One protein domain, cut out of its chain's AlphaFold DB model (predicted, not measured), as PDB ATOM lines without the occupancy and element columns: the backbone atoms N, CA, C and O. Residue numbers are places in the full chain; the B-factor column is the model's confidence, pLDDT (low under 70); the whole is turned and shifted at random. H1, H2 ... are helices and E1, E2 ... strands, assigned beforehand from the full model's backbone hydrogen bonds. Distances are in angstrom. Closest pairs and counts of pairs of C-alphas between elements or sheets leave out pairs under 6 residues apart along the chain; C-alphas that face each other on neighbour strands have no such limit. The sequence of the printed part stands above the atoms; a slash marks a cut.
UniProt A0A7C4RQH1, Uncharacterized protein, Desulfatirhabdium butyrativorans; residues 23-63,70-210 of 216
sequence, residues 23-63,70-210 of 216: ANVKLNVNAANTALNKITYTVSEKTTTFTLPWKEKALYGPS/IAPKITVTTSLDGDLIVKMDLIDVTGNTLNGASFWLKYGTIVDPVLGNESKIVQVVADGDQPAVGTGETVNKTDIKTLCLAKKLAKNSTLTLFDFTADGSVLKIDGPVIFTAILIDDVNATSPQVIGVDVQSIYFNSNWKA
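What this domain is: This is residues 23 to 63 and 70 to 210 of the 216 residues of an uncharacterized protein of Desulfatirhabdium butyrativorans (UniProt A0A7C4RQH1). Two sheets lie face to face as a sandwich: a large, twisted sheet of E4, E6, E7, E8, E9, E11 and E12, and a small one of E1, E5 and E10. The large sheet bends partly round the small one, from E12 beside E1 to E8 near E10, while the hairpin of E2 and E3 forms an arm far from this body, its residues 42 to 47 sticking out. The printed part has 182 residues, with twelve named strands and one short helix, H1, between E8 and E9; the class is mostly strand. The small sheet has the order E1, E5, E10 and is antiparallel; the large one is branched and mixed. The whole is compact, with a radius of gyration of the C-alphas of 18.1 A and spans of 61 by 44 by 32 A.

How they stand to each other: E1, residues 25 to 30, is an edge strand of the small sheet; its antiparallel neighbour is E5, residues 73 to 78, with N 26 and O 77 2.8 A apart. E5 has E10, residues 158 to 163, as its other antiparallel neighbour, with N 76 and O 159 2.8 A apart. E2, residues 38 to 43, and E3, residues 46 to 51, form a hairpin, with N 39 and O 50 2.8 A apart. E4, residues 57 to 59, is parallel to E12, residues 194 to 209, at 33 degrees, with N 59 and O 203 2.9 A apart. E6, residues 82 to 94, has three neighbours, antiparallel to it: E7, residues 97 to 111, and E9, residues 148 to 153, on one side, and E11, residues 172 to 184, on the other side. Pairs within hydrogen-bond range there are N 88 and O 103 at 2.8 A, N 84 and O 150 at 2.8 A, and N 87 and O 180 at 2.9 A. E6, E7 and E8, residues 118 to 125, make a meander, each strand the antiparallel neighbour of the one before; N 106 and O 123 are 2.9 A apart. E11 and E12 form a hairpin, with N 179 and O 200 2.8 A apart. H1, residues 144 to 147, is on the large sheet at a height of 7.2 A and lies only just over E6, with 3 of its C-alphas there; it is too short for an O i to N i+4 pair, and its one O i to N i+3 pair is within range. Across the sandwich the facing parts are 8.0 A centre to centre, with the strands of one sheet at 31 degrees to those of the other. The closest C-alphas of E1 and E12 are those of Val 25 and Gly 196, 5.2 A; those of E8 and E10 are Val 122 and Leu 161, 6.1 A.

Where its parts are: E1 begins at C-alpha 25, (117.509, 172.315, 153.314). E6 is 38.0 A long from first to last C-alpha, and E7 is 38.5 A and bends by 72 degrees at residue 107. E11 is 30.4 A long and bends by 99 degrees at residue 175. E12, 31.7 A, bends by 121 degrees at residue 206 and ends at C-alpha 209, (128.600, 182.308, 132.496).

The domain as a whole: The C-alphas farthest apart, those of Glu 45 and Gly 116, are 65.6 A apart. Residues 64 to 69 are not printed, and C-alphas 63 and 70 are 11.4 A apart across the cut. Of the links printed whole, the one from E8 to H1, residues 126 to 143, is long. The mean pLDDT of the printed part is 70.6, and 81 residues are under 70, among them residues 31 to 43, 49 to 63, 108 to 121 and 163 to 175.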
ATOM      1  N   ALA A  23     112.013 172.221 156.281       61.69
ATOM      2  CA  ALA A  23     112.891 173.393 156.419       61.69
ATOM      3  C   ALA A  23     114.376 173.035 156.659       61.69
ATOM      4  O   ALA A  23     115.151 173.879 157.109       61.69
ATOM      5  N   ASN A  24     114.770 171.786 156.387       81.62
ATOM      6  CA  ASN A  24     116.097 171.267 156.702       81.62
ATOM      7  C   ASN A  24     117.124 171.454 155.595       81.62
ATOM      8  O   ASN A  24     118.313 171.246 155.822       81.62
ATOM      9  N   VAL A  25     116.671 171.876 154.420       81.62
ATOM     10  CA  VAL A  25     117.509 172.315 153.314       81.62
ATOM     11  C   VAL A  25     116.902 173.590 152.751       81.62
ATOM     12  O   VAL A  25     115.685 173.755 152.748       81.62
ATOM     13  N   LYS A  26     117.748 174.519 152.325       86.88
ATOM     14  CA  LYS A  26     117.314 175.776 151.730       86.88
ATOM     15  C   LYS A  26     118.288 176.213 150.653       86.88
ATOM     16  O   LYS A  26     119.469 176.418 150.922       86.88
ATOM     17  N   LEU A  27     117.769 176.398 149.451       83.44
ATOM     18  CA  LEU A  27     118.430 177.032 148.329       83.44
ATOM     19  C   LEU A  27     118.326 178.549 148.496       83.44
ATOM     20  O   LEU A  27     117.253 179.157 148.495       83.44
ATOM     21  N   ASN A  28     119.475 179.189 148.635       80.38
ATOM     22  CA  ASN A  28     119.591 180.630 148.649       80.38
ATOM     23  C   ASN A  28     120.199 181.086 147.329       80.38
ATOM     24  O   ASN A  28     121.104 180.475 146.776       80.38
ATOM     25  N   VAL A  29     119.691 182.208 146.848       75.38
ATOM     26  CA  VAL A  29     120.247 182.908 145.695       75.38
ATOM     27  C   VAL A  29     120.467 184.317 146.188       75.38
ATOM     28  O   VAL A  29     119.492 184.970 146.594       75.38
ATOM     29  N   ASN A  30     121.727 184.733 146.239       70.00
ATOM     30  CA  ASN A  30     122.080 186.110 146.533       70.00
ATOM     31  C   ASN A  30     121.992 186.898 145.226       70.00
ATOM     32  O   ASN A  30     122.948 186.956 144.459       70.00
ATOM     33  N   ALA A  31     120.793 187.398 144.944       59.41
ATOM     34  CA  ALA A  31     120.486 188.206 143.776       59.41
ATOM     35  C   ALA A  31     120.228 189.645 144.227       59.41
ATOM     36  O   ALA A  31     119.492 189.860 145.190       59.41
ATOM     37  N   ALA A  32     120.774 190.624 143.501       50.97
ATOM     38  CA  ALA A  32     120.503 192.039 143.760       50.97
ATOM     39  C   ALA A  32     119.028 192.416 143.495       50.97
ATOM     40  O   ALA A  32     118.512 193.339 144.119       50.97
ATOM     41  N   ASN A  33     118.332 191.668 142.629       52.94
ATOM     42  CA  ASN A  33     116.927 191.883 142.292       52.94
ATOM     43  C   ASN A  33     116.066 190.700 142.754       52.94
ATOM     44  O   ASN A  33     116.246 189.565 142.322       52.94
ATOM     45  N   THR A  34     115.090 190.972 143.621       50.78
ATOM     46  CA  THR A  34     114.059 190.003 144.023       50.78
ATOM     47  C   THR A  34     112.688 190.567 143.666       50.78
ATOM     48  O   THR A  34     112.043 191.241 144.467       50.78
ATOM     49  N   ALA A  35     112.239 190.341 142.431       50.22
ATOM     50  CA  ALA A  35     110.864 190.665 142.073       50.22
ATOM     51  C   ALA A  35     109.927 189.640 142.731       50.22
ATOM     52  O   ALA A  35     110.182 188.439 142.716       50.22
ATOM     53  N   LEU A  36     108.843 190.107 143.352       49.34
ATOM     54  CA  LEU A  36     107.764 189.210 143.759       49.34
ATOM     55  C   LEU A  36     107.061 188.715 142.501       49.34
ATOM     56  O   LEU A  36     106.649 189.527 141.671       49.34
ATOM     57  N   ASN A  37     106.877 187.404 142.401       51.22
ATOM     58  CA  ASN A  37     106.082 186.817 141.341       51.22
ATOM     59  C   ASN A  37     104.655 187.324 141.394       51.22
ATOM     60  O   ASN A  37     103.995 187.202 142.425       51.22
ATOM     61  N   LYS A  38     104.178 187.855 140.273       55.09
ATOM     62  CA  LYS A  38     102.823 188.364 140.125       55.09
ATOM     63  C   LYS A  38     102.225 187.792 138.848       55.09
ATOM     64  O   LYS A  38     102.769 188.013 137.774       55.09
ATOM     65  N   ILE A  39     101.106 187.088 138.957       43.44
ATOM     66  CA  ILE A  39     100.255 186.796 137.804       43.44
ATOM     67  C   ILE A  39      99.271 187.948 137.686       43.44
ATOM     68  O   ILE A  39      98.429 188.135 138.565       43.44
ATOM     69  N   THR A  40      99.377 188.714 136.607       52.47
ATOM     70  CA  THR A  40      98.395 189.740 136.267       52.47
ATOM     71  C   THR A  40      97.549 189.238 135.114       52.47
ATOM     72  O   THR A  40      98.076 188.871 134.069       52.47
ATOM     73  N   TYR A  41      96.234 189.230 135.299       43.66
ATOM     74  CA  TYR A  41      95.302 188.970 134.212       43.66
ATOM     75  C   TYR A  41      94.203 190.027 134.191       43.66
ATOM     76  O   TYR A  41      93.800 190.563 135.229       43.66
ATOM     77  N   THR A  42      93.712 190.308 132.989       60.69
ATOM     78  CA  THR A  42      92.645 191.276 132.747       60.69
ATOM     79  C   THR A  42      91.453 190.542 132.156       60.69
ATOM     80  O   THR A  42      91.573 189.876 131.130       60.69
ATOM     81  N   VAL A  43      90.304 190.648 132.820       46.62
ATOM     82  CA  VAL A  43      89.017 190.188 132.284       46.62
ATOM     83  C   VAL A  43      88.136 191.422 132.130       46.62
ATOM     84  O   VAL A  43      87.838 192.105 133.114       46.62
ATOM     85  N   SER A  44      87.752 191.717 130.887       82.31
ATOM     86  CA  SER A  44      87.088 192.969 130.495       82.31
ATOM     87  C   SER A  44      87.916 194.201 130.906       82.31
ATOM     88  O   SER A  44      89.089 194.279 130.558       82.31
ATOM     89  N   GLU A  45      87.350 195.153 131.655       82.38
ATOM     90  CA  GLU A  45      88.048 196.368 132.119       82.38
ATOM     91  C   GLU A  45      88.757 196.187 133.474       82.38
ATOM     92  O   GLU A  45      89.355 197.126 134.001       82.38
ATOM     93  N   LYS A  46      88.696 194.990 134.075       50.81
ATOM     94  CA  LYS A  46      89.236 194.747 135.416       50.81
ATOM     95  C   LYS A  46      90.534 193.949 135.360       50.81
ATOM     96  O   LYS A  46      90.549 192.779 134.978       50.81
ATOM     97  N   THR A  47      91.605 194.567 135.844       72.12
ATOM     98  CA  THR A  47      92.911 193.929 136.043       72.12
ATOM     99  C   THR A  47      93.028 193.393 137.467       72.12
ATOM    100  O   THR A  47      92.796 194.125 138.430       72.12
ATOM    101  N   THR A  48      93.402 192.121 137.610       71.25
ATOM    102  CA  THR A  48      93.667 191.480 138.907       71.25
ATOM    103  C   THR A  48      95.097 190.965 138.943       71.25
ATOM    104  O   THR A  48      95.571 190.380 137.972       71.25
ATOM    105  N   THR A  49      95.775 191.165 140.073       63.34
ATOM    106  CA  THR A  49      97.161 190.737 140.275       63.34
ATOM    107  C   THR A  49      97.250 189.804 141.475       63.34
ATOM    108  O   THR A  49      96.904 190.195 142.588       63.34
ATOM    109  N   PHE A  50      97.747 188.589 141.254       52.69
ATOM    110  CA  PHE A  50      97.989 187.573 142.276       52.69
ATOM    111  C   PHE A  50      99.480 187.460 142.542       52.69
ATOM    112  O   PHE A  50     100.238 187.119 141.639       52.69
ATOM    113  N   THR A  51      99.905 187.710 143.778       54.25
ATOM    114  CA  THR A  51     101.289 187.442 144.182       54.25
ATOM    115  C   THR A  51     101.444 185.949 144.466       54.25
ATOM    116  O   THR A  51     100.729 185.418 145.315       54.25
ATOM    117  N   LEU A  52     102.354 185.267 143.769       46.72
ATOM    118  CA  LEU A  52     102.613 183.844 144.003       46.72
ATOM    119  C   LEU A  52     103.373 183.641 145.329       46.72
ATOM    120  O   LEU A  52     104.173 184.499 145.713       46.72
ATOM    121  N   PRO A  53     103.148 182.515 146.041       47.03
ATOM    122  CA  PRO A  53     103.769 182.268 147.344       47.03
ATOM    123  C   PRO A  53     105.274 181.971 147.251       47.03
ATOM    124  O   PRO A  53     105.973 182.035 148.262       47.03
ATOM    125  N   TRP A  54     105.795 181.690 146.053       51.44
ATOM    126  CA  TRP A  54     107.227 181.580 145.790       51.44
ATOM    127  C   TRP A  54     107.750 182.824 145.067       51.44
ATOM    128  O   TRP A  54     107.080 183.402 144.210       51.44
ATOM    129  N   LYS A  55     108.977 183.232 145.405       53.47
ATOM    130  CA  LYS A  55     109.683 184.335 144.744       53.47
ATOM    131  C   LYS A  55     110.498 183.764 143.586       53.47
ATOM    132  O   LYS A  55     111.397 182.969 143.837       53.47
ATOM    133  N   GLU A  56     110.221 184.162 142.352       54.81
ATOM    134  CA  GLU A  56     111.168 183.961 141.256       54.81
ATOM    135  C   GLU A  56     112.291 184.956 141.461       54.81
ATOM    136  O   GLU A  56     112.079 186.152 141.678       54.81
ATOM    137  N   LYS A  57     113.510 184.441 141.460       64.06
ATOM    138  CA  LYS A  57     114.681 185.291 141.555       64.06
ATOM    139  C   LYS A  57     115.208 185.468 140.147       64.06
ATOM    140  O   LYS A  57     115.691 184.520 139.541       64.06
ATOM    141  N   ALA A  58     115.069 186.677 139.626       57.38
ATOM    142  CA  ALA A  58     115.624 187.028 138.334       57.38
ATOM    143  C   ALA A  58     117.079 187.469 138.516       57.38
ATOM    144  O   ALA A  58     117.375 188.402 139.271       57.38
ATOM    145  N   LEU A  59     117.988 186.795 137.819       60.91
ATOM    146  CA  LEU A  59     119.390 187.167 137.737       60.91
ATOM    147  C   LEU A  59     119.612 187.980 136.464       60.91
ATOM    148  O   LEU A  59     119.533 187.450 135.357       60.91
ATOM    149  N   TYR A  60     119.892 189.273 136.654       54.94
ATOM    150  CA  TYR A  60     120.209 190.222 135.587       54.94
ATOM    151  C   TYR A  60     121.700 190.245 135.303       54.94
ATOM    152  O   TYR A  60     122.460 190.555 136.222       54.94
ATOM    153  N   GLY A  61     122.098 189.914 134.070       54.47
ATOM    154  CA  GLY A  61     123.504 189.938 133.657       54.47
ATOM    155  C   GLY A  61     124.185 191.266 133.987       54.47
ATOM    156  O   GLY A  61     123.495 192.273 134.182       54.47
ATOM    157  N   PRO A  62     125.527 191.299 134.055       50.44
ATOM    158  CA  PRO A  62     126.246 192.536 134.324       50.44
ATOM    159  C   PRO A  62     125.789 193.619 133.341       50.44
ATOM    160  O   PRO A  62     125.932 193.464 132.126       50.44
ATOM    161  N   SER A  63     125.229 194.719 133.859       42.59
ATOM    162  CA  SER A  63     125.074 195.918 133.042       42.59
ATOM    163  C   SER A  63     126.482 196.422 132.739       42.59
ATOM    164  O   SER A  63     127.365 196.430 133.599       42.59
ATOM    165  N   ILE A  70     128.117 192.300 142.082       49.84
ATOM    166  CA  ILE A  70     128.058 191.157 143.001       49.84
ATOM    167  C   ILE A  70     127.661 189.968 142.129       49.84
ATOM    168  O   ILE A  70     126.505 189.866 141.718       49.84
ATOM    169  N   ALA A  71     128.637 189.123 141.801       56.50
ATOM    170  CA  ALA A  71     128.418 187.827 141.184       56.50
ATOM    171  C   ALA A  71     127.282 187.132 141.944       56.50
ATOM    172  O   ALA A  71     127.411 186.946 143.163       56.50
ATOM    173  N   PRO A  72     126.144 186.819 141.301       61.00
ATOM    174  CA  PRO A  72     125.108 186.088 141.993       61.00
ATOM    175  C   PRO A  72     125.676 184.758 142.463       61.00
ATOM    176  O   PRO A  72     126.513 184.153 141.799       61.00
ATOM    177  N   LYS A  73     125.240 184.319 143.640       70.81
ATOM    178  CA  LYS A  73     125.683 183.051 144.226       70.81
ATOM    179  C   LYS A  73     124.476 182.206 144.547       70.81
ATOM    180  O   LYS A  73     123.551 182.693 145.206       70.81
ATOM    181  N   ILE A  74     124.502 180.959 144.097       78.25
ATOM    182  CA  ILE A  74     123.515 179.953 144.481       78.25
ATOM    183  C   ILE A  74     124.167 179.085 145.547       78.25
ATOM    184  O   ILE A  74     125.211 178.476 145.312       78.25
ATOM    185  N   THR A  75     123.559 179.042 146.726       83.25
ATOM    186  CA  THR A  75     124.040 178.248 147.852       83.25
ATOM    187  C   THR A  75     122.938 177.353 148.391       83.25
ATOM    188  O   THR A  75     121.753 177.658 148.273       83.25
ATOM    189  N   VAL A  76     123.326 176.245 149.009       86.75
ATOM    190  CA  VAL A  76     122.439 175.381 149.783       86.75
ATOM    191  C   VAL A  76     122.870 175.446 151.234       86.75
ATOM    192  O   VAL A  76     124.042 175.257 151.541       86.75
ATOM    193  N   THR A  77     121.924 175.700 152.125       88.81
ATOM    194  CA  THR A  77     122.125 175.601 153.570       88.81
ATOM    195  C   THR A  77     121.319 174.442 154.114       88.81
ATOM    196  O   THR A  77     120.154 174.308 153.738       88.81
ATOM    197  N   THR A  78     121.888 173.653 155.015       85.88
ATOM    198  CA  THR A  78     121.149 172.603 155.730       85.88
ATOM    199  C   THR A  78     121.017 172.930 157.207       85.88
ATOM    200  O   THR A  78     121.855 173.632 157.757       85.88
ATOM    201  N   SER A  79     119.979 172.433 157.876       87.38
ATOM    202  CA  SER A  79     119.842 172.527 159.343       87.38
ATOM    203  C   SER A  79     120.105 171.196 160.058       87.38
ATOM    204  O   SER A  79     120.212 171.171 161.284       87.38
ATOM    205  N   LEU A  80     120.240 170.103 159.300       88.19
ATOM    206  CA  LEU A  80     120.539 168.752 159.772       88.19
ATOM    207  C   LEU A  80     121.761 168.183 159.049       88.19
ATOM    208  O   LEU A  80     122.137 168.663 157.975       88.19
ATOM    209  N   ASP A  81     122.354 167.160 159.657       90.62
ATOM    210  CA  ASP A  81     123.352 166.326 159.000       90.62
ATOM    211  C   ASP A  81     122.674 165.469 157.920       90.62
ATOM    212  O   ASP A  81     121.543 165.015 158.112       90.62
ATOM    213  N   GLY A  82     123.350 165.242 156.793       90.19
ATOM    214  CA  GLY A  82     122.830 164.357 155.752       90.19
ATOM    215  C   GLY A  82     123.595 164.409 154.437       90.19
ATOM    216  O   GLY A  82     124.587 165.118 154.284       90.19
ATOM    217  N   ASP A  83     123.106 163.659 153.467       91.06
ATOM    218  CA  ASP A  83     123.604 163.615 152.104       91.06
ATOM    219  C   ASP A  83     122.767 164.522 151.198       91.06
ATOM    220  O   ASP A  83     121.537 164.521 151.241       91.06
ATOM    221  N   LEU A  84     123.432 165.310 150.358       92.31
ATOM    222  CA  LEU A  84     122.791 166.299 149.498       92.31
ATOM    223  C   LEU A  84     122.762 165.823 148.046       92.31
ATOM    224  O   LEU A  84     123.805 165.544 147.450       92.31
ATOM    225  N   ILE A  85     121.572 165.838 147.450       91.81
ATOM    226  CA  ILE A  85     121.347 165.736 146.005       91.81
ATOM    227  C   ILE A  85     120.825 167.084 145.514       91.81
ATOM    228  O   ILE A  85     119.945 167.678 146.140       91.81
ATOM    229  N   VAL A  86     121.330 167.562 144.376       90.38
ATOM    230  CA  VAL A  86     120.777 168.747 143.710       90.38
ATOM    231  C   VAL A  86     120.489 168.429 142.250       90.38
ATOM    232  O   VAL A  86     121.363 167.969 141.515       90.38
ATOM    233  N   LYS A  87     119.248 168.686 141.844       89.19
ATOM    234  CA  LYS A  87     118.757 168.561 140.474       89.19
ATOM    235  C   LYS A  87     118.559 169.952 139.876       89.19
ATOM    236  O   LYS A  87     118.100 170.862 140.570       89.19
ATOM    237  N   MET A  88     118.875 170.091 138.596       84.94
ATOM    238  CA  MET A  88     118.617 171.283 137.799       84.94
ATOM    239  C   MET A  88     117.737 170.911 136.611       84.94
ATOM    240  O   MET A  88     118.097 170.046 135.820       84.94
ATOM    241  N   ASP A  89     116.597 171.573 136.478       81.19
ATOM    242  CA  ASP A  89     115.737 171.470 135.307       81.19
ATOM    243  C   ASP A  89     115.875 172.750 134.481       81.19
ATOM    244  O   ASP A  89     115.562 173.841 134.963       81.19
ATOM    245  N   LEU A  90     116.364 172.611 133.249       75.44
ATOM    246  CA  LEU A  90     116.361 173.674 132.250       75.44
ATOM    247  C   LEU A  90     115.061 173.599 131.464       75.44
ATOM    248  O   LEU A  90     114.688 172.533 130.970       75.44
ATOM    249  N   ILE A  91     114.396 174.737 131.326       72.56
ATOM    250  CA  ILE A  91     113.238 174.875 130.454       72.56
ATOM    251  C   ILE A  91     113.702 175.708 129.264       72.56
ATOM    252  O   ILE A  91     113.761 176.933 129.335       72.56
ATOM    253  N   ASP A  92     114.065 175.026 128.181       64.00
ATOM    254  CA  ASP A  92     114.362 175.667 126.907       64.00
ATOM    255  C   ASP A  92     113.045 176.063 126.229       64.00
ATOM    256  O   ASP A  92     112.144 175.242 126.015       64.00
ATOM    257  N   VAL A  93     112.943 177.350 125.902       51.38
ATOM    258  CA  VAL A  93     111.848 177.921 125.122       51.38
ATOM    259  C   VAL A  93     112.393 178.285 123.742       51.38
ATOM    260  O   VAL A  93     112.594 179.453 123.412       51.38
ATOM    261  N   THR A  94     112.643 177.273 122.915       49.69
ATOM    262  CA  THR A  94     112.991 177.487 121.508       49.69
ATOM    263  C   THR A  94     111.704 177.520 120.674       49.69
ATOM    264  O   THR A  94     111.094 176.495 120.356       49.69
ATOM    265  N   GLY A  95     111.257 178.729 120.318       51.66
ATOM    266  CA  GLY A  95     109.976 178.954 119.633       51.66
ATOM    267  C   GLY A  95     108.763 178.757 120.558       51.66
ATOM    268  O   GLY A  95     108.813 179.117 121.727       51.66
ATOM    269  N   ASN A  96     107.666 178.181 120.043       45.50
ATOM    270  CA  ASN A  96     106.465 177.832 120.832       45.50
ATOM    271  C   ASN A  96     106.550 176.437 121.492       45.50
ATOM    272  O   ASN A  96     105.536 175.918 121.963       45.50
ATOM    273  N   THR A  97     107.725 175.801 121.492       44.31
ATOM    274  CA  THR A  97     107.917 174.453 122.042       44.31
ATOM    275  C   THR A  97     108.652 174.550 123.372       44.31
ATOM    276  O   THR A  97     109.721 175.148 123.443       44.31
ATOM    277  N   LEU A  98     108.077 173.958 124.421       52.06
ATOM    278  CA  LEU A  98     108.724 173.812 125.723       52.06
ATOM    279  C   LEU A  98     109.538 172.517 125.726       52.06
ATOM    280  O   LEU A  98     108.960 171.431 125.760       52.06
ATOM    281  N   ASN A  99     110.864 172.634 125.715       65.62
ATOM    282  CA  ASN A  99     111.768 171.500 125.867       65.62
ATOM    283  C   ASN A  99     112.361 171.525 127.279       65.62
ATOM    284  O   ASN A  99     113.151 172.396 127.625       65.62
ATOM    285  N   GLY A 100     111.956 170.573 128.118       67.19
ATOM    286  CA  GLY A 100     112.540 170.392 129.445       67.19
ATOM    287  C   GLY A 100     113.724 169.433 129.393       67.19
ATOM    288  O   GLY A 100     113.579 168.318 128.893       67.19
ATOM    289  N   ALA A 101     114.865 169.831 129.949       76.00
ATOM    290  CA  ALA A 101     116.007 168.952 130.171       76.00
ATOM    291  C   ALA A 101     116.338 168.892 131.667       76.00
ATOM    292  O   ALA A 101     116.398 169.917 132.344       76.00
ATOM    293  N   SER A 102     116.540 167.679 132.181       79.50
ATOM    294  CA  SER A 102     116.874 167.434 133.585       79.50
ATOM    295  C   SER A 102     118.336 167.044 133.725       79.50
ATOM    296  O   SER A 102     118.808 166.134 133.046       79.50
ATOM    297  N   PHE A 103     119.004 167.674 134.679       83.50
ATOM    298  CA  PHE A 103     120.398 167.442 135.010       83.50
ATOM    299  C   PHE A 103     120.588 167.293 136.518       83.50
ATOM    300  O   PHE A 103     119.741 167.692 137.325       83.50
ATOM    301  N   TRP A 104     121.742 166.764 136.900       86.75
ATOM    302  CA  TRP A 104     122.188 166.631 138.280       86.75
ATOM    303  C   TRP A 104     123.469 167.422 138.491       86.75
ATOM    304  O   TRP A 104     124.266 167.590 137.570       86.75
ATOM    305  N   LEU A 105     123.662 167.914 139.710       86.06
ATOM    306  CA  LEU A 105     124.901 168.572 140.095       86.06
ATOM    307  C   LEU A 105     125.820 167.556 140.771       86.06
ATOM    308  O   LEU A 105     125.417 166.877 141.716       86.06
ATOM    309  N   LYS A 106     127.073 167.486 140.323       83.38
ATOM    310  CA  LYS A 106     128.116 166.614 140.882       83.38
ATOM    311  C   LYS A 106     129.401 167.394 141.102       83.38
ATOM    312  O   LYS A 106     129.640 168.389 140.427       83.38
ATOM    313  N   TYR A 107     130.248 166.939 142.025       77.88
ATOM    314  CA  TYR A 107     131.618 167.437 142.052       77.88
ATOM    315  C   TYR A 107     132.403 166.829 140.897       77.88
ATOM    316  O   TYR A 107     132.404 165.610 140.725       77.88
ATOM    317  N   GLY A 108     133.094 167.688 140.163       68.25
ATOM    318  CA  GLY A 108     134.227 167.319 139.331       68.25
ATOM    319  C   GLY A 108     135.492 167.992 139.849       68.25
ATOM    320  O   GLY A 108     135.440 168.886 140.699       68.25
ATOM    321  N   THR A 109     136.631 167.581 139.314       67.12
ATOM    322  CA  THR A 109     137.902 168.285 139.496       67.12
ATOM    323  C   THR A 109     138.321 168.880 138.156       67.12
ATOM    324  O   THR A 109     138.233 168.207 137.135       67.12
ATOM    325  N   ILE A 110     138.782 170.129 138.145       61.44
ATOM    326  CA  ILE A 110     139.535 170.668 137.005       61.44
ATOM    327  C   ILE A 110     140.995 170.790 137.416       61.44
ATOM    328  O   ILE A 110     141.288 171.192 138.544       61.44
ATOM    329  N   VAL A 111     141.897 170.474 136.493       60.91
ATOM    330  CA  VAL A 111     143.322 170.769 136.629       60.91
ATOM    331  C   VAL A 111     143.576 172.109 135.953       60.91
ATOM    332  O   VAL A 111     143.317 172.250 134.757       60.91
ATOM    333  N   ASP A 112     144.070 173.093 136.706       55.94
ATOM    334  CA  ASP A 112     144.559 174.338 136.115       55.94
ATOM    335  C   ASP A 112     145.715 174.001 135.149       55.94
ATOM    336  O   ASP A 112     146.741 173.480 135.597       55.94
ATOM    337  N   PRO A 113     145.587 174.275 133.839       52.00
ATOM    338  CA  PRO A 113     146.603 173.894 132.861       52.00
ATOM    339  C   PRO A 113     147.921 174.669 133.020       52.00
ATOM    340  O   PRO A 113     148.932 174.271 132.448       52.00
ATOM    341  N   VAL A 114     147.927 175.767 133.781       51.09
ATOM    342  CA  VAL A 114     149.090 176.629 134.023       51.09
ATOM    343  C   VAL A 114     149.741 176.320 135.372       51.09
ATOM    344  O   VAL A 114     150.967 176.299 135.468       51.09
ATOM    345  N   LEU A 115     148.940 176.081 136.415       52.38
ATOM    346  CA  LEU A 115     149.433 175.891 137.787       52.38
ATOM    347  C   LEU A 115     149.442 174.431 138.257       52.38
ATOM    348  O   LEU A 115     150.015 174.142 139.304       52.38
ATOM    349  N   GLY A 116     148.799 173.514 137.527       56.25
ATOM    350  CA  GLY A 116     148.684 172.098 137.894       56.25
ATOM    351  C   GLY A 116     147.847 171.834 139.151       56.25
ATOM    352  O   GLY A 116     147.794 170.700 139.622       56.25
ATOM    353  N   ASN A 117     147.199 172.858 139.709       65.12
ATOM    354  CA  ASN A 117     146.395 172.727 140.916       65.12
ATOM    355  C   ASN A 117     145.013 172.157 140.582       65.12
ATOM    356  O   ASN A 117     144.309 172.659 139.704       65.12
ATOM    357  N   GLU A 118     144.615 171.133 141.332       65.25
ATOM    358  CA  GLU A 118     143.278 170.555 141.281       65.25
ATOM    359  C   GLU A 118     142.281 171.439 142.037       65.25
ATOM    360  O   GLU A 118     142.422 171.680 143.237       65.25
ATOM    361  N   SER A 119     141.244 171.902 141.343       62.75
ATOM    362  CA  SER A 119     140.135 172.638 141.949       62.75
ATOM    363  C   SER A 119     138.856 171.820 141.853       62.75
ATOM    364  O   SER A 119     138.437 171.434 140.761       62.75
ATOM    365  N   LYS A 120     138.216 171.567 143.002       65.88
ATOM    366  CA  LYS A 120     136.873 170.981 143.034       65.88
ATOM    367  C   LYS A 120     135.869 172.001 142.523       65.88
ATOM    368  O   LYS A 120     135.781 173.102 143.064       65.88
ATOM    369  N   ILE A 121     135.083 171.605 141.537       67.88
ATOM    370  CA  ILE A 121     133.998 172.411 140.988       67.88
ATOM    371  C   ILE A 121     132.695 171.627 141.000       67.88
ATOM    372  O   ILE A 121     132.699 170.399 141.033       67.88
ATOM    373  N   VAL A 122     131.573 172.338 140.962       73.81
ATOM    374  CA  VAL A 122     130.266 171.723 140.743       73.81
ATOM    375  C   VAL A 122     129.982 171.727 139.242       73.81
ATOM    376  O   VAL A 122     130.069 172.759 138.585       73.81
ATOM    377  N   GLN A 123     129.667 170.558 138.701       71.25
ATOM    378  CA  GLN A 123     129.367 170.318 137.295       71.25
ATOM    379  C   GLN A 123     127.914 169.895 137.129       71.25
ATOM    380  O   GLN A 123     127.330 169.287 138.026       71.25
ATOM    381  N   VAL A 124     127.357 170.197 135.961       76.88
ATOM    382  CA  VAL A 124     126.041 169.744 135.519       76.88
ATOM    383  C   VAL A 124     126.258 168.506 134.657       76.88
ATOM    384  O   VAL A 124     127.034 168.554 133.710       76.88
ATOM    385  N   VAL A 125     125.590 167.410 134.997       78.44
ATOM    386  CA  VAL A 125     125.724 166.108 134.327       78.44
ATOM    387  C   VAL A 125     124.344 165.516 134.054       78.44
ATOM    388  O   VAL A 125     123.426 165.714 134.855       78.44
ATOM    389  N   ALA A 126     124.171 164.814 132.934       81.62
ATOM    390  CA  ALA A 126     122.933 164.118 132.588       81.62
ATOM    391  C   ALA A 126     122.981 162.620 132.955       81.62
ATOM    392  O   ALA A 126     123.961 162.105 133.488       81.62
ATOM    393  N   ASP A 127     121.876 161.916 132.708       82.25
ATOM    394  CA  ASP A 127     121.743 160.477 132.952       82.25
ATOM    395  C   ASP A 127     122.620 159.724 131.948       82.25
ATOM    396  O   ASP A 127     122.455 159.902 130.743       82.25
ATOM    397  N   GLY A 128     123.530 158.883 132.433       83.00
ATOM    398  CA  GLY A 128     124.535 158.216 131.606       83.00
ATOM    399  C   GLY A 128     125.875 158.954 131.496       83.00
ATOM    400  O   GLY A 128     126.839 158.345 131.030       83.00
ATOM    401  N   ASP A 129     125.977 160.193 131.985       81.31
ATOM    402  CA  ASP A 129     127.230 160.955 131.971       81.31
ATOM    403  C   ASP A 129     128.119 160.628 133.178       81.31
ATOM    404  O   ASP A 129     127.669 160.114 134.206       81.31
ATOM    405  N   GLN A 130     129.403 160.971 133.074       78.19
ATOM    406  CA  GLN A 130     130.350 160.981 134.188       78.19
ATOM    407  C   GLN A 130     130.829 162.417 134.437       78.19
ATOM    408  O   GLN A 130     131.019 163.162 133.476       78.19
ATOM    409  N   PRO A 131     131.052 162.835 135.696       74.44
ATOM    410  CA  PRO A 131     131.720 164.104 135.963       74.44
ATOM    411  C   PRO A 131     133.171 164.057 135.458       74.44
ATOM    412  O   PRO A 131     133.813 163.007 135.522       74.44
ATOM    413  N   ALA A 132     133.693 165.198 134.998       62.53
ATOM    414  CA  ALA A 132     134.910 165.274 134.180       62.53
ATOM    415  C   ALA A 132     136.155 164.651 134.842       62.53
ATOM    416  O   ALA A 132     137.022 164.126 134.150       62.53
ATOM    417  N   VAL A 133     136.250 164.679 136.179       63.47
ATOM    418  CA  VAL A 133     137.326 164.028 136.946       63.47
ATOM    419  C   VAL A 133     136.819 163.638 138.343       63.47
ATOM    420  O   VAL A 133     136.212 164.461 139.028       63.47
ATOM    421  N   GLY A 134     137.119 162.414 138.804       54.84
ATOM    422  CA  GLY A 134     137.250 162.122 140.244       54.84
ATOM    423  C   GLY A 134     136.330 161.069 140.877       54.84
ATOM    424  O   GLY A 134     136.604 160.673 142.006       54.84
ATOM    425  N   THR A 135     135.283 160.574 140.209       59.34
ATOM    426  CA  THR A 135     134.443 159.493 140.788       59.34
ATOM    427  C   THR A 135     134.460 158.196 139.987       59.34
ATOM    428  O   THR A 135     134.320 157.133 140.582       59.34
ATOM    429  N   GLY A 136     134.653 158.259 138.662       64.94
ATOM    430  CA  GLY A 136     134.568 157.087 137.778       64.94
ATOM    431  C   GLY A 136     133.174 156.444 137.725       64.94
ATOM    432  O   GLY A 136     133.002 155.411 137.083       64.94
ATOM    433  N   GLU A 137     132.183 157.039 138.396       76.94
ATOM    434  CA  GLU A 137     130.817 156.542 138.479       76.94
ATOM    435  C   GLU A 137     129.935 157.284 137.478       76.94
ATOM    436  O   GLU A 137     129.832 158.513 137.494       76.94
ATOM    437  N   THR A 138     129.275 156.515 136.617       86.12
ATOM    438  CA  THR A 138     128.249 157.021 135.708       86.12
ATOM    439  C   THR A 138     126.987 157.375 136.481       86.12
ATOM    440  O   THR A 138     126.493 156.586 137.290       86.12
ATOM    441  N   VAL A 139     126.448 158.558 136.205       84.44
ATOM    442  CA  VAL A 139     125.173 159.021 136.742       84.44
ATOM    443  C   VAL A 139     124.066 158.089 136.274       84.44
ATOM    444  O   VAL A 139     123.889 157.856 135.080       84.44
ATOM    445  N   ASN A 140     123.300 157.571 137.226       85.06
ATOM    446  CA  ASN A 140     122.125 156.761 136.974       85.06
ATOM    447  C   ASN A 140     120.957 157.348 137.763       85.06
ATOM    448  O   ASN A 140     120.901 157.249 138.988       85.06
ATOM    449  N   LYS A 141     119.965 157.895 137.058       81.81
ATOM    450  CA  LYS A 141     118.772 158.505 137.671       81.81
ATOM    451  C   LYS A 141     117.970 157.573 138.581       81.81
ATOM    452  O   LYS A 141     117.131 158.046 139.342       81.81
ATOM    453  N   THR A 142     118.172 156.261 138.465       83.69
ATOM    454  CA  THR A 142     117.506 155.251 139.301       83.69
ATOM    455  C   THR A 142     118.286 154.893 140.564       83.69
ATOM    456  O   THR A 142     117.720 154.262 141.452       83.69
ATOM    457  N   ASP A 143     119.544 155.329 140.677       85.75
ATOM    458  CA  ASP A 143     120.399 155.100 141.840       85.75
ATOM    459  C   ASP A 143     120.812 156.425 142.490       85.75
ATOM    460  O   ASP A 143     121.736 157.112 142.044       85.75
ATOM    461  N   ILE A 144     120.163 156.747 143.610       83.62
ATOM    462  CA  ILE A 144     120.393 157.974 144.382       83.62
ATOM    463  C   ILE A 144     121.848 158.145 144.848       83.62
ATOM    464  O   ILE A 144     122.281 159.275 145.072       83.62
ATOM    465  N   LYS A 145     122.627 157.060 144.962       86.50
ATOM    466  CA  LYS A 145     124.041 157.127 145.364       86.50
ATOM    467  C   LYS A 145     124.866 157.840 144.305       86.50
ATOM    468  O   LYS A 145     125.668 158.716 144.635       86.50
ATOM    469  N   THR A 146     124.601 157.522 143.039       85.88
ATOM    470  CA  THR A 146     125.252 158.161 141.890       85.88
ATOM    471  C   THR A 146     124.822 159.622 141.735       85.88
ATOM    472  O   THR A 146     125.595 160.435 141.240       85.88
ATOM    473  N   LEU A 147     123.645 160.000 142.247       87.75
ATOM    474  CA  LEU A 147     123.121 161.371 142.201       87.75
ATOM    475  C   LEU A 147     123.636 162.269 143.336       87.75
ATOM    476  O   LEU A 147     123.494 163.488 143.271       87.75
ATOM    477  N   CYS A 148     124.224 161.684 144.382       88.69
ATOM    478  CA  CYS A 148     124.698 162.412 145.555       88.69
ATOM    479  C   CYS A 148     125.808 163.407 145.187       88.69
ATOM    480  O   CYS A 148     126.875 163.006 144.715       88.69
ATOM    481  N   LEU A 149     125.575 164.695 145.443       88.75
ATOM    482  CA  LEU A 149     126.567 165.757 145.278       88.75
ATOM    483  C   LEU A 149     127.568 165.725 146.435       88.75
ATOM    484  O   LEU A 149     128.771 165.632 146.209       88.75
ATOM    485  N   ALA A 150     127.076 165.769 147.676       87.19
ATOM    486  CA  ALA A 150     127.905 165.807 148.878       87.19
ATOM    487  C   ALA A 150     127.403 164.797 149.910       87.19
ATOM    488  O   ALA A 150     126.211 164.765 150.198       87.19
ATOM    489  N   LYS A 151     128.316 163.999 150.472       86.44
ATOM    490  CA  LYS A 151     128.007 163.043 151.541       86.44
ATOM    491  C   LYS A 151     128.370 163.612 152.908       86.44
ATOM    492  O   LYS A 151     129.386 164.302 153.016       86.44
ATOM    493  N   LYS A 152     127.603 163.256 153.940       87.06
ATOM    494  CA  LYS A 152     127.826 163.632 155.347       87.06
ATOM    495  C   LYS A 152     128.008 165.138 155.518       87.06
ATOM    496  O   LYS A 152     128.910 165.602 156.215       87.06
ATOM    497  N   LEU A 153     127.172 165.900 154.826       88.31
ATOM    498  CA  LEU A 153     127.124 167.337 154.959       88.31
ATOM    499  C   LEU A 153     126.711 167.670 156.396       88.31
ATOM    500  O   LEU A 153     125.682 167.197 156.870       88.31
ATOM    501  N   ALA A 154     127.530 168.457 157.088       88.00
ATOM    502  CA  ALA A 154     127.263 168.820 158.472       88.00
ATOM    503  C   ALA A 154     126.047 169.751 158.579       88.00
ATOM    504  O   ALA A 154     125.814 170.602 157.711       88.00
ATOM    505  N   LYS A 155     125.311 169.653 159.685       88.19
ATOM    506  CA  LYS A 155     124.243 170.592 160.037       88.19
ATOM    507  C   LYS A 155     124.746 172.037 160.038       88.19
ATOM    508  O   LYS A 155     125.874 172.316 160.451       88.19
ATOM    509  N   ASN A 156     123.887 172.970 159.636       86.31
ATOM    510  CA  ASN A 156     124.187 174.405 159.530       86.31
ATOM    511  C   ASN A 156     125.352 174.736 158.585       86.31
ATOM    512  O   ASN A 156     125.916 175.829 158.655       86.31
ATOM    513  N   SER A 157     125.722 173.813 157.696       85.50
ATOM    514  CA  SER A 157     126.707 174.089 156.659       85.50
ATOM    515  C   SER A 157     126.075 174.865 155.506       85.50
ATOM    516  O   SER A 157     124.865 174.831 155.273       85.50
ATOM    517  N   THR A 158     126.924 175.592 154.786       85.31
ATOM    518  CA  THR A 158     126.569 176.252 153.534       85.31
ATOM    519  C   THR A 158     127.454 175.691 152.439       85.31
ATOM    520  O   THR A 158     128.677 175.767 152.541       85.31
ATOM    521  N   LEU A 159     126.841 175.156 151.390       84.81
ATOM    522  CA  LEU A 159     127.523 174.737 150.181       84.81
ATOM    523  C   LEU A 159     127.266 175.745 149.061       84.81
ATOM    524  O   LEU A 159     126.116 176.062 148.768       84.81
ATOM    525  N   THR A 160     128.323 176.216 148.403       80.38
ATOM    526  CA  THR A 160     128.203 176.998 147.166       80.38
ATOM    527  C   THR A 160     128.023 176.052 145.984       80.38
ATOM    528  O   THR A 160     128.866 175.191 145.758       80.38
ATOM    529  N   LEU A 161     126.926 176.213 145.241       78.38
ATOM    530  CA  LEU A 161     126.642 175.438 144.032       78.38
ATOM    531  C   LEU A 161     127.204 176.118 142.786       78.38
ATOM    532  O   LEU A 161     127.830 175.467 141.964       78.38
ATOM    533  N   PHE A 162     127.000 177.430 142.668       72.38
ATOM    534  CA  PHE A 162     127.515 178.225 141.558       72.38
ATOM    535  C   PHE A 162     128.016 179.572 142.066       72.38
ATOM    536  O   PHE A 162     127.329 180.242 142.848       72.38
ATOM    537  N   ASP A 163     129.191 179.961 141.576       61.09
ATOM    538  CA  ASP A 163     129.714 181.323 141.637       61.09
ATOM    539  C   ASP A 163     129.840 181.818 140.191       61.09
ATOM    540  O   ASP A 163     130.587 181.246 139.392       61.09
ATOM    541  N   PHE A 164     129.024 182.801 139.814       56.62
ATOM    542  CA  PHE A 164     128.954 183.286 138.435       56.62
ATOM    543  C   PHE A 164     129.998 184.386 138.226       56.62
ATOM    544  O   PHE A 164     129.869 185.471 138.786       56.62
ATOM    545  N   THR A 165     131.015 184.152 137.398       50.81
ATOM    546  CA  THR A 165     131.995 185.188 137.033       50.81
ATOM    547  C   THR A 165     131.682 185.791 135.668       50.81
ATOM    548  O   THR A 165     131.122 185.145 134.784       50.81
ATOM    549  N   ALA A 166     132.055 187.058 135.477       44.22
ATOM    550  CA  ALA A 166     131.883 187.745 134.195       44.22
ATOM    551  C   ALA A 166     132.838 187.216 133.101       44.22
ATOM    552  O   ALA A 166     132.504 187.278 131.916       44.22
ATOM    553  N   ASP A 167     133.988 186.654 133.495       42.31
ATOM    554  CA  ASP A 167     135.004 186.114 132.588       42.31
ATOM    555  C   ASP A 167     135.134 184.591 132.717       42.31
ATOM    556  O   ASP A 167     135.234 184.052 133.821       42.31
ATOM    557  N   GLY A 168     135.112 183.910 131.567       40.41
ATOM    558  CA  GLY A 168     135.126 182.449 131.441       40.41
ATOM    559  C   GLY A 168     134.177 181.936 130.350       40.41
ATOM    560  O   GLY A 168     133.158 182.551 130.047       40.41
ATOM    561  N   SER A 169     134.526 180.841 129.683       47.00
ATOM    562  CA  SER A 169     133.802 180.258 128.543       47.00
ATOM    563  C   SER A 169     133.029 179.011 128.963       47.00
ATOM    564  O   SER A 169     133.484 177.911 128.677       47.00
ATOM    565  N   VAL A 170     131.927 179.145 129.707       50.94
ATOM    566  CA  VAL A 170     131.307 177.969 130.321       50.94
ATOM    567  C   VAL A 170     129.803 178.194 130.621       50.94
ATOM    568  O   VAL A 170     129.454 179.164 131.285       50.94
ATOM    569  N   LEU A 171     128.948 177.338 130.038       49.53
ATOM    570  CA  LEU A 171     127.468 177.284 130.028       49.53
ATOM    571  C   LEU A 171     126.707 178.612 129.811       49.53
ATOM    572  O   LEU A 171     126.604 179.439 130.708       49.53
ATOM    573  N   LYS A 172     126.074 178.767 128.639       55.25
ATOM    574  CA  LYS A 172     125.057 179.805 128.403       55.25
ATOM    575  C   LYS A 172     123.702 179.278 128.870       55.25
ATOM    576  O   LYS A 172     123.145 178.394 128.226       55.25
ATOM    577  N   ILE A 173     123.190 179.816 129.971       59.34
ATOM    578  CA  ILE A 173     121.805 179.594 130.391       59.34
ATOM    579  C   ILE A 173     121.013 180.849 130.041       59.34
ATOM    580  O   ILE A 173     121.298 181.919 130.578       59.34
ATOM    581  N   ASP A 174     120.014 180.704 129.177       59.62
ATOM    582  CA  ASP A 174     118.999 181.726 128.932       59.62
ATOM    583  C   ASP A 174     117.626 181.110 129.214       59.62
ATOM    584  O   ASP A 174     117.344 179.992 128.778       59.62
ATOM    585  N   GLY A 175     116.800 181.808 129.989       66.06
ATOM    586  CA  GLY A 175     115.471 181.350 130.372       66.06
ATOM    587  C   GLY A 175     115.342 180.789 131.800       66.06
ATOM    588  O   GLY A 175     116.219 180.969 132.658       66.06
ATOM    589  N   PRO A 176     114.184 180.173 132.100       72.44
ATOM    590  CA  PRO A 176     113.862 179.694 133.432       72.44
ATOM    591  C   PRO A 176     114.576 178.384 133.766       72.44
ATOM    592  O   PRO A 176     114.587 177.424 132.994       72.44
ATOM    593  N   VAL A 177     115.108 178.334 134.984       77.50
ATOM    594  CA  VAL A 177     115.756 177.162 135.565       77.50
ATOM    595  C   VAL A 177     115.148 176.864 136.920       77.50
ATOM    596  O   VAL A 177     114.976 177.758 137.750       77.50
ATOM    597  N   ILE A 178     114.861 175.593 137.172       80.12
ATOM    598  CA  ILE A 178     114.364 175.127 138.463       80.12
ATOM    599  C   ILE A 178     115.466 174.316 139.139       80.12
ATOM    600  O   ILE A 178     115.905 173.288 138.630       80.12
ATOM    601  N   PHE A 179     115.890 174.763 140.315       84.25
ATOM    602  CA  PHE A 179     116.770 174.005 141.194       84.25
ATOM    603  C   PHE A 179     115.945 173.285 142.248       84.25
ATOM    604  O   PHE A 179     115.119 173.902 142.917       84.25
ATOM    605  N   THR A 180     116.209 171.996 142.428       86.75
ATOM    606  CA  THR A 180     115.642 171.186 143.507       86.75
ATOM    607  C   THR A 180     116.778 170.629 144.350       86.75
ATOM    608  O   THR A 180     117.589 169.850 143.853       86.75
ATOM    609  N   ALA A 181     116.844 171.020 145.619       89.38
ATOM    610  CA  ALA A 181     117.766 170.456 146.596       89.38
ATOM    611  C   ALA A 181     117.022 169.441 147.463       89.38
ATOM    612  O   ALA A 181     115.943 169.733 147.974       89.38
ATOM    613  N   ILE A 182     117.608 168.260 147.632       89.31
ATOM    614  CA  ILE A 182     117.049 167.149 148.401       89.31
ATOM    615  C   ILE A 182     118.102 166.727 149.422       89.31
ATOM    616  O   ILE A 182     119.214 166.356 149.049       89.31
ATOM    617  N   LEU A 183     117.748 166.795 150.702       90.88
ATOM    618  CA  LEU A 183     118.562 166.285 151.799       90.88
ATOM    619  C   LEU A 183     118.052 164.898 152.187       90.88
ATOM    620  O   LEU A 183     116.863 164.721 152.465       90.88
ATOM    621  N   ILE A 184     118.958 163.934 152.201       87.56
ATOM    622  CA  ILE A 184     118.728 162.535 152.560       87.56
ATOM    623  C   ILE A 184     119.510 162.246 153.842       87.56
ATOM    624  O   ILE A 184     120.562 162.835 154.059       87.56
ATOM    625  N   ASP A 185     119.006 161.377 154.710       86.75
ATOM    626  CA  ASP A 185     119.709 160.974 155.934       86.75
ATOM    627  C   ASP A 185     121.062 160.279 155.659       86.75
ATOM    628  O   ASP A 185     122.094 160.734 156.149       86.75
ATOM    629  N   ASP A 186     121.071 159.216 154.849       89.81
ATOM    630  CA  ASP A 186     122.258 158.529 154.321       89.81
ATOM    631  C   ASP A 186     121.878 157.756 153.046       89.81
ATOM    632  O   ASP A 186     121.095 156.803 153.089       89.81
ATOM    633  N   VAL A 187     122.462 158.104 151.895       88.62
ATOM    634  CA  VAL A 187     122.184 157.423 150.614       88.62
ATOM    635  C   VAL A 187     122.636 155.960 150.600       88.62
ATOM    636  O   VAL A 187     122.258 155.203 149.705       88.62
ATOM    637  N   ASN A 188     123.466 155.545 151.559       92.00
ATOM    638  CA  ASN A 188     123.949 154.173 151.697       92.00
ATOM    639  C   ASN A 188     123.122 153.338 152.679       92.00
ATOM    640  O   ASN A 188     123.362 152.132 152.762       92.00
ATOM    641  N   ALA A 189     122.156 153.936 153.384       85.44
ATOM    642  CA  ALA A 189     121.254 153.200 154.257       85.44
ATOM    643  C   ALA A 189     120.433 152.168 153.466       85.44
ATOM    644  O   ALA A 189     120.179 152.315 152.271       85.44
ATOM    645  N   THR A 190     119.969 151.117 154.147       86.62
ATOM    646  CA  THR A 190     119.069 150.115 153.548       86.62
ATOM    647  C   THR A 190     117.742 150.736 153.100       86.62
ATOM    648  O   THR A 190     117.167 150.299 152.105       86.62
ATOM    649  N   SER A 191     117.284 151.770 153.815       84.31
ATOM    650  CA  SER A 191     116.046 152.504 153.529       84.31
ATOM    651  C   SER A 191     116.254 154.019 153.678       84.31
ATOM    652  O   SER A 191     115.778 154.589 154.663       84.31
ATOM    653  N   PRO A 192     116.950 154.675 152.731       85.69
ATOM    654  CA  PRO A 192     117.235 156.109 152.789       85.69
ATOM    655  C   PRO A 192     115.949 156.939 152.877       85.69
ATOM    656  O   PRO A 192     114.972 156.650 152.179       85.69
ATOM    657  N   GLN A 193     115.940 157.963 153.727       86.00
ATOM    658  CA  GLN A 193     114.805 158.853 153.956       86.00
ATOM    659  C   GLN A 193     115.099 160.261 153.447       86.00
ATOM    660  O   GLN A 193     116.147 160.841 153.726       86.00
ATOM    661  N   VAL A 194     114.131 160.852 152.745       86.31
ATOM    662  CA  VAL A 194     114.166 162.281 152.417       86.31
ATOM    663  C   VAL A 194     113.800 163.071 153.669       86.31
ATOM    664  O   VAL A 194     112.686 162.964 154.179       86.31
ATOM    665  N   ILE A 195     114.743 163.874 154.154       85.12
ATOM    666  CA  ILE A 195     114.616 164.675 155.381       85.12
ATOM    667  C   ILE A 195     114.582 166.183 155.106       85.12
ATOM    668  O   ILE A 195     114.384 166.978 156.028       85.12
ATOM    669  N   GLY A 196     114.761 166.598 153.849       81.81
ATOM    670  CA  GLY A 196     114.686 167.988 153.413       81.81
ATOM    671  C   GLY A 196     114.413 168.098 151.913       81.81
ATOM    672  O   GLY A 196     115.004 167.349 151.139       81.81
ATOM    673  N   VAL A 197     113.574 169.047 151.492       84.31
ATOM    674  CA  VAL A 197     113.408 169.432 150.082       84.31
ATOM    675  C   VAL A 197     113.213 170.942 150.001       84.31
ATOM    676  O   VAL A 197     112.371 171.489 150.710       84.31
ATOM    677  N   ASP A 198     113.954 171.599 149.112       84.12
ATOM    678  CA  ASP A 198     113.682 172.980 148.714       84.12
ATOM    679  C   ASP A 198     113.758 173.122 147.197       84.12
ATOM    680  O   ASP A 198     114.570 172.473 146.535       84.12
ATOM    681  N   VAL A 199     112.899 173.981 146.653       81.50
ATOM    682  CA  VAL A 199     112.774 174.222 145.217       81.50
ATOM    683  C   VAL A 199     112.829 175.720 144.969       81.50
ATOM    684  O   VAL A 199     112.055 176.487 145.544       81.50
ATOM    685  N   GLN A 200     113.729 176.148 144.089       76.94
ATOM    686  CA  GLN A 200     113.854 177.545 143.685       76.94
ATOM    687  C   GLN A 200     113.802 177.657 142.168       76.94
ATOM    688  O   GLN A 200     114.552 176.986 141.462       76.94
ATOM    689  N   SER A 201     112.940 178.547 141.683       75.75
ATOM    690  CA  SER A 201     112.905 178.948 140.278       75.75
ATOM    691  C   SER A 201     113.732 180.216 140.098       75.75
ATOM    692  O   SER A 201     113.521 181.213 140.799       75.75
ATOM    693  N   ILE A 202     114.673 180.171 139.164       74.44
ATOM    694  CA  ILE A 202     115.587 181.261 138.842       74.44
ATOM    695  C   ILE A 202     115.462 181.551 137.356       74.44
ATOM    696  O   ILE A 202     115.594 180.651 136.532       74.44
ATOM    697  N   TYR A 203     115.227 182.812 137.018       71.81
ATOM    698  CA  TYR A 203     115.222 183.253 135.632       71.81
ATOM    699  C   TYR A 203     116.547 183.925 135.302       71.81
ATOM    700  O   TYR A 203     116.924 184.919 135.933       71.81
ATOM    701  N   PHE A 204     117.254 183.375 134.320       67.88
ATOM    702  CA  PHE A 204     118.474 183.950 133.766       67.88
ATOM    703  C   PHE A 204     118.092 184.720 132.503       67.88
ATOM    704  O   PHE A 204     117.486 184.153 131.605       67.88
ATOM    705  N   ASN A 205     118.391 186.019 132.445       56.41
ATOM    706  CA  ASN A 205     117.917 186.901 131.362       56.41
ATOM    707  C   ASN A 205     119.033 187.480 130.481       56.41
ATOM    708  O   ASN A 205     118.936 188.594 129.965       56.41
ATOM    709  N   SER A 206     120.134 186.754 130.376       55.31
ATOM    710  CA  SER A 206     121.301 187.108 129.574       55.31
ATOM    711  C   SER A 206     122.232 185.903 129.528       55.31
ATOM    712  O   SER A 206     122.044 184.955 130.288       55.31
ATOM    713  N   ASN A 207     123.279 185.967 128.699       53.28
ATOM    714  CA  ASN A 207     124.353 184.974 128.682       53.28
ATOM    715  C   ASN A 207     125.186 185.043 129.972       53.28
ATOM    716  O   ASN A 207     126.316 185.535 129.976       53.28
ATOM    717  N   TRP A 208     124.618 184.556 131.069       50.28
ATOM    718  CA  TRP A 208     125.362 184.266 132.277       50.28
ATOM    719  C   TRP A 208     126.346 183.150 131.991       50.28
ATOM    720  O   TRP A 208     126.021 182.187 131.303       50.28
ATOM    721  N   LYS A 209     127.550 183.312 132.526       51.84
ATOM    722  CA  LYS A 209     128.600 182.308 132.496       51.84
ATOM    723  C   LYS A 209     128.759 181.792 133.914       51.84
ATOM    724  O   LYS A 209     128.947 182.570 134.849       51.84
ATOM    725  N   ALA A 210     128.640 180.488 134.073       46.41
ATOM    726  CA  ALA A 210     128.956 179.799 135.313       46.41
ATOM    727  C   ALA A 210     130.087 178.826 135.012       46.41
ATOM    728  O   ALA A 210     130.037 178.147 133.990       46.41
TER     729      ALA A 210